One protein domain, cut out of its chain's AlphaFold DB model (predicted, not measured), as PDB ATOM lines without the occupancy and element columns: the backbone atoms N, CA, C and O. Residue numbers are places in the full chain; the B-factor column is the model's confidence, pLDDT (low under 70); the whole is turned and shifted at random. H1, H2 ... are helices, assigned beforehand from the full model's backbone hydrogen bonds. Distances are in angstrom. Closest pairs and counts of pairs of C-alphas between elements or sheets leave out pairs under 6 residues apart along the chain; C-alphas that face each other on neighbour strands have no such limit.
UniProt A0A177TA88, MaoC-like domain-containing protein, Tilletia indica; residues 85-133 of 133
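What this domain is: This is residues 85 to 133 of the 133 residues of the protein "MaoC-like domain-containing protein" of Tilletia indica (UniProt A0A177TA88). A long helical arm, residues 119 to 133, of which 119 to 131 belong to H3, sticks out from a small body of loops and two short helices, H1 and H2. H1 comes near the beginning of H3, about perpendicular to it, and H2 lies toward the far end of the body, away from the arm. The printed part has 49 residues with three named helices, in the order H1, H2, H3, and no named strand; the class is all helix. The whole is loose, with a radius of gyration of the C-alphas of 13.6 A, and spans 44 by 21 by 10 A, the free arm making much of the length.

Where its parts are: H1 is residues 85 to 91, beginning at C-alpha 85 at (398.863, 305.807, 352.526). H2 is residues 101 to 106, with C-alpha 106 at (414.003, 297.957, 361.232). H3 is residues 116 to 131, 22.5 A from first to last C-alpha, ending at C-alpha 131 at (402.368, 308.970, 323.122).

How they stand to each other: H1 and H3 are close but not clearly touching, with the C-alphas of Tyr 87 and Leu 118 the closest at 7.1 A. Their lines stand at 79 degrees, about perpendicular. H1 and H2 are apart, and so are H2 and H3. Every O i to N i+4 pair is within hydrogen-bond range in H1, H2 and H3.

The domain as a whole: The two C-alphas farthest apart, those of Phe 106 and Thr 133, are 44.8 A apart. Without residues 119 to 133, which stand free, the body spans 25 by 14 by 11 A. Both links, H1 to H2 and H2 to H3, are short, with 9 residues each. The printed part has no cut, and residue 133 is the chain's last. The mean pLDDT of the printed part is 92.7, and residue 133 is under 70.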
ATOM      1  N   GLU A  85     400.143 306.248 351.946       95.81
ATOM      2  CA  GLU A  85     398.863 305.807 352.526       95.81
ATOM      3  C   GLU A  85     397.755 305.584 351.485       95.81
ATOM      4  O   GLU A  85     397.054 304.576 351.528       95.81
ATOM      5  N   ALA A  86     397.637 306.472 350.496       94.50
ATOM      6  CA  ALA A  86     396.621 306.358 349.458       94.50
ATOM      7  C   ALA A  86     396.812 305.089 348.614       94.50
ATOM      8  O   ALA A  86     395.847 304.384 348.321       94.50
ATOM      9  N   TYR A  87     398.057 304.766 348.252       96.00
ATOM     10  CA  TYR A  87     398.361 303.548 347.504       96.00
ATOM     11  C   TYR A  87     398.237 302.303 348.381       96.00
ATOM     12  O   TYR A  87     397.660 301.313 347.945       96.00
ATOM     13  N   TYR A  88     398.707 302.364 349.627       94.44
ATOM     14  CA  TYR A  88     398.558 301.296 350.616       94.44
ATOM     15  C   TYR A  88     397.087 300.872 350.757       94.44
ATOM     16  O   TYR A  88     396.766 299.691 350.654       94.44
ATOM     17  N   LEU A  89     396.174 301.840 350.898       95.19
ATOM     18  CA  LEU A  89     394.739 301.582 351.039       95.19
ATOM     19  C   LEU A  89     394.080 301.072 349.749       95.19
ATOM     20  O   LEU A  89     393.188 300.232 349.815       95.19
ATOM     21  N   THR A  90     394.487 301.581 348.584       96.00
ATOM     22  CA  THR A  90     393.817 301.273 347.304       96.00
ATOM     23  C   THR A  90     394.363 300.033 346.601       96.00
ATOM     24  O   THR A  90     393.631 299.389 345.856       96.00
ATOM     25  N   SER A  91     395.632 299.683 346.823       94.00
ATOM     26  CA  SER A  91     396.308 298.572 346.138       94.00
ATOM     27  C   SER A  91     396.207 297.231 346.862       94.00
ATOM     28  O   SER A  91     396.397 296.190 346.236       94.00
ATOM     29  N   GLY A  92     395.956 297.241 348.174       95.12
ATOM     30  CA  GLY A  92     396.046 296.043 349.014       95.12
ATOM     31  C   GLY A  92     397.482 295.584 349.308       95.12
ATOM     32  O   GLY A  92     397.673 294.531 349.917       95.12
ATOM     33  N   GLU A  93     398.503 296.345 348.896       94.56
ATOM     34  CA  GLU A  93     399.898 296.095 349.262       94.56
ATOM     35  C   GLU A  93     400.148 296.661 350.665       94.56
ATOM     36  O   GLU A  93     400.504 297.822 350.855       94.56
ATOM     37  N   PHE A  94     399.881 295.825 351.669       95.50
ATOM     38  CA  PHE A  94     399.911 296.223 353.075       95.50
ATOM     39  C   PHE A  94     401.272 296.026 353.750       95.50
ATOM     40  O   PHE A  94     401.351 295.788 354.957       95.50
ATOM     41  N   ASN A  95     402.365 296.093 352.993       94.94
ATOM     42  CA  ASN A  95     403.684 295.908 353.572       94.94
ATOM     43  C   ASN A  95     404.087 297.159 354.380       94.94
ATOM     44  O   ASN A  95     404.220 298.255 353.822       94.94
ATOM     45  N   PRO A  96     404.304 297.028 355.703       95.62
ATOM     46  CA  PRO A  96     404.467 298.171 356.593       95.62
ATOM     47  C   PRO A  96     405.725 298.999 356.310       95.62
ATOM     48  O   PRO A  96     405.767 300.159 356.711       95.62
ATOM     49  N   ILE A  97     406.712 298.476 355.566       96.56
ATOM     50  CA  ILE A  97     407.910 299.240 355.162       96.56
ATOM     51  C   ILE A  97     407.590 300.460 354.283       96.56
ATOM     52  O   ILE A  97     408.466 301.302 354.066       96.56
ATOM     53  N   HIS A  98     406.372 300.534 353.735       96.31
ATOM     54  CA  HIS A  98     405.927 301.628 352.877       96.31
ATOM     55  C   HIS A  98     405.198 302.745 353.630       96.31
ATOM     56  O   HIS A  98     405.113 303.846 353.099       96.31
ATOM     57  N   VAL A  99     404.702 302.514 354.849       96.25
ATOM     58  CA  VAL A  99     403.875 303.499 355.583       96.25
ATOM     59  C   VAL A  99     404.298 303.714 357.033       96.25
ATOM     60  O   VAL A  99     403.986 304.751 357.607       96.25
ATOM     61  N   ASN A 100     405.005 302.756 357.638       96.44
ATOM     62  CA  ASN A 100     405.407 302.826 359.034       96.44
ATOM     63  C   ASN A 100     406.928 303.024 359.148       96.44
ATOM     64  O   ASN A 100     407.669 302.077 358.861       96.44
ATOM     65  N   PRO A 101     407.403 304.189 359.632       95.38
ATOM     66  CA  PRO A 101     408.832 304.453 359.773       95.38
ATOM     67  C   PRO A 101     409.530 303.419 360.662       95.38
ATOM     68  O   PRO A 101     410.618 302.983 360.318       95.38
ATOM     69  N   TYR A 102     408.878 302.903 361.712       96.94
ATOM     70  CA  TYR A 102     409.482 301.881 362.575       96.94
ATOM     71  C   TYR A 102     409.851 300.597 361.816       96.94
ATOM     72  O   TYR A 102     410.895 299.998 362.076       96.94
ATOM     73  N   PHE A 103     409.012 300.160 360.871       97.44
ATOM     74  CA  PHE A 103     409.305 298.975 360.059       97.44
ATOM     75  C   PHE A 103     410.322 299.272 358.957       97.44
ATOM     76  O   PHE A 103     411.111 298.394 358.605       97.44
ATOM     77  N   SER A 104     410.325 300.492 358.418       94.69
ATOM     78  CA  SER A 104     411.353 300.939 357.478       94.69
ATOM     79  C   SER A 104     412.735 300.987 358.136       94.69
ATOM     80  O   SER A 104     413.685 300.445 357.572       94.69
ATOM     81  N   ASP A 105     412.825 301.540 359.346       96.94
ATOM     82  CA  ASP A 105     414.056 301.639 360.138       96.94
ATOM     83  C   ASP A 105     414.565 300.253 360.541       96.94
ATOM     84  O   ASP A 105     415.753 299.958 360.414       96.94
ATOM     85  N   PHE A 106     413.661 299.354 360.950       97.00
ATOM     86  CA  PHE A 106     414.003 297.957 361.232       97.00
ATOM     87  C   PHE A 106     414.586 297.241 360.004       97.00
ATOM     88  O   PHE A 106     415.465 296.391 360.133       97.00
ATOM     89  N   ALA A 107     414.129 297.608 358.806       96.50
ATOM     90  CA  ALA A 107     414.664 297.120 357.540       96.50
ATOM     91  C   ALA A 107     415.910 297.892 357.058       96.50
ATOM     92  O   ALA A 107     416.316 297.706 355.909       96.50
ATOM     93  N   ALA A 108     416.494 298.754 357.901       96.44
ATOM     94  CA  ALA A 108     417.635 299.616 357.592       96.44
ATOM     95  C   ALA A 108     417.432 300.474 356.328       96.44
ATOM     96  O   ALA A 108     418.367 300.720 355.566       96.44
ATOM     97  N   ARG A 109     416.191 300.915 356.082       94.12
ATOM     98  CA  ARG A 109     415.868 301.858 355.006       94.12
ATOM     99  C   ARG A 109     415.973 303.292 355.530       94.12
ATOM    100  O   ARG A 109     415.640 303.526 356.684       94.12
ATOM    101  N   PRO A 110     416.324 304.271 354.682       91.38
ATOM    102  CA  PRO A 110     416.392 305.686 355.072       91.38
ATOM    103  C   PRO A 110     415.021 306.323 355.383       91.38
ATOM    104  O   PRO A 110     414.947 307.507 355.695       91.38
ATOM    105  N   GLY A 111     413.931 305.562 355.261       93.69
ATOM    106  CA  GLY A 111     412.561 305.981 355.530       93.69
ATOM    107  C   GLY A 111     411.555 305.104 354.786       93.69
ATOM    108  O   GLY A 111     411.903 304.085 354.176       93.69
ATOM    109  N   THR A 112     410.290 305.515 354.801       96.88
ATOM    110  CA  THR A 112     409.218 304.816 354.085       96.88
ATOM    111  C   THR A 112     409.380 304.976 352.574       96.88
ATOM    112  O   THR A 112     409.190 306.054 352.011       96.88
ATOM    113  N   THR A 113     409.723 303.894 351.884       95.06
ATOM    114  CA  THR A 113     409.952 303.913 350.431       95.06
ATOM    115  C   THR A 113     408.645 303.854 349.647       95.06
ATOM    116  O   THR A 113     407.746 303.116 350.029       95.06
ATOM    117  N   THR A 114     408.555 304.532 348.503       95.75
ATOM    118  CA  THR A 114     407.406 304.419 347.587       95.75
ATOM    119  C   THR A 114     407.230 302.994 347.053       95.75
ATOM    120  O   THR A 114     408.219 302.325 346.742       95.75
ATOM    121  N   HIS A 115     405.984 302.547 346.876       95.31
ATOM    122  CA  HIS A 115     405.692 301.248 346.264       95.31
ATOM    123  C   HIS A 115     406.225 301.175 344.825       95.31
ATOM    124  O   HIS A 115     406.057 302.107 344.033       95.31
ATOM    125  N   VAL A 116     406.820 300.036 344.458       93.75
ATOM    126  CA  VAL A 116     407.357 299.812 343.102       93.75
ATOM    127  C   VAL A 116     406.249 299.918 342.061       93.75
ATOM    128  O   VAL A 116     406.414 300.593 341.051       93.75
ATOM    129  N   MET A 117     405.091 299.321 342.334       96.75
ATOM    130  CA  MET A 117     403.977 299.327 341.392       96.75
ATOM    131  C   MET A 117     403.336 300.718 341.245       96.75
ATOM    132  O   MET A 117     402.899 301.058 340.149       96.75
ATOM    133  N   LEU A 118     403.390 301.573 342.277       95.25
ATOM    134  CA  LEU A 118     403.022 302.987 342.148       95.25
ATOM    135  C   LEU A 118     403.969 303.730 341.192       95.25
ATOM    136  O   LEU A 118     403.512 304.445 340.303       95.25
ATOM    137  N   ARG A 119     405.286 303.526 341.335       93.31
ATOM    138  CA  ARG A 119     406.287 304.124 340.432       93.31
ATOM    139  C   ARG A 119     406.107 303.636 338.993       93.31
ATOM    140  O   ARG A 119     406.094 304.449 338.075       93.31
ATOM    141  N   SER A 120     405.897 302.335 338.798       95.19
ATOM    142  CA  SER A 120     405.643 301.751 337.476       95.19
ATOM    143  C   SER A 120     404.376 302.309 336.831       95.19
ATOM    144  O   SER A 120     404.392 302.659 335.652       95.19
ATOM    145  N   ALA A 121     403.292 302.441 337.601       93.69
ATOM    146  CA  ALA A 121     402.041 303.009 337.113       93.69
ATOM    147  C   ALA A 121     402.203 304.478 336.698       93.69
ATOM    148  O   ALA A 121     401.696 304.864 335.650       93.69
ATOM    149  N   ALA A 122     402.949 305.280 337.463       92.75
ATOM    150  CA  ALA A 122     403.208 306.680 337.132       92.75
ATOM    151  C   ALA A 122     404.016 306.832 335.828       92.75
ATOM    152  O   ALA A 122     403.666 307.643 334.966       92.75
ATOM    153  N   THR A 123     405.049 306.004 335.638       91.12
ATOM    154  CA  THR A 123     405.820 305.964 334.386       91.12
ATOM    155  C   THR A 123     404.944 305.550 333.209       91.12
ATOM    156  O   THR A 123     404.953 306.213 332.174       91.12
ATOM    157  N   HIS A 124     404.150 304.488 333.372       91.44
ATOM    158  CA  HIS A 124     403.276 303.997 332.312       91.44
ATOM    159  C   HIS A 124     402.192 305.016 331.949       91.44
ATOM    160  O   HIS A 124     402.009 305.300 330.773       91.44
ATOM    161  N   LEU A 125     401.542 305.633 332.940       92.19
ATOM    162  CA  LEU A 125     400.553 306.688 332.723       92.19
ATOM    163  C   LEU A 125     401.154 307.884 331.982       92.19
ATOM    164  O   LEU A 125     400.498 308.486 331.138       92.19
ATOM    165  N   THR A 126     402.398 308.248 332.290       88.00
ATOM    166  CA  THR A 126     403.014 309.384 331.604       88.00
ATOM    167  C   THR A 126     403.440 309.025 330.187       88.00
ATOM    168  O   THR A 126     403.259 309.831 329.280       88.00
ATOM    169  N   HIS A 127     403.925 307.801 329.970       89.25
ATOM    170  CA  HIS A 127     404.170 307.281 328.630       89.25
ATOM    171  C   HIS A 127     402.882 307.289 327.799       89.25
ATOM    172  O   HIS A 127     402.850 307.878 326.723       89.25
ATOM    173  N   THR A 128     401.787 306.728 328.318       88.94
ATOM    174  CA  THR A 128     400.516 306.727 327.586       88.94
ATOM    175  C   THR A 128     400.013 308.143 327.330       88.94
ATOM    176  O   THR A 128     399.597 308.444 326.220       88.94
ATOM    177  N   ARG A 129     400.135 309.055 328.298       85.75
ATOM    178  CA  ARG A 129     399.740 310.459 328.125       85.75
ATOM    179  C   ARG A 129     400.549 311.202 327.057       85.75
ATOM    180  O   ARG A 129     399.995 312.079 326.409       85.75
ATOM    181  N   ILE A 130     401.840 310.905 326.907       84.75
ATOM    182  CA  ILE A 130     402.712 311.579 325.931       84.75
ATOM    183  C   ILE A 130     402.546 310.988 324.524       84.75
ATOM    184  O   ILE A 130     402.615 311.728 323.550       84.75
ATOM    185  N   TYR A 131     402.346 309.672 324.411       79.06
ATOM    186  CA  TYR A 131     402.368 308.970 323.122       79.06
ATOM    187  C   TYR A 131     400.984 308.579 322.580       79.06
ATOM    188  O   TYR A 131     400.895 308.139 321.437       79.06
ATOM    189  N   HIS A 132     399.911 308.731 323.363       73.62
ATOM    190  CA  HIS A 132     398.540 308.388 322.962       73.62
ATOM    191  C   HIS A 132     397.553 309.563 323.113       73.62
ATOM    192  O   HIS A 132     396.494 309.410 323.726       73.62
ATOM    193  N   THR A 133     397.887 310.723 322.539       54.69
ATOM    194  CA  THR A 133     396.926 311.807 322.226       54.69
ATOM    195  C   THR A 133     396.544 311.803 320.761       54.69
ATOM    196  O   THR A 133     397.482 311.714 319.937       54.69
TER     197      THR A 133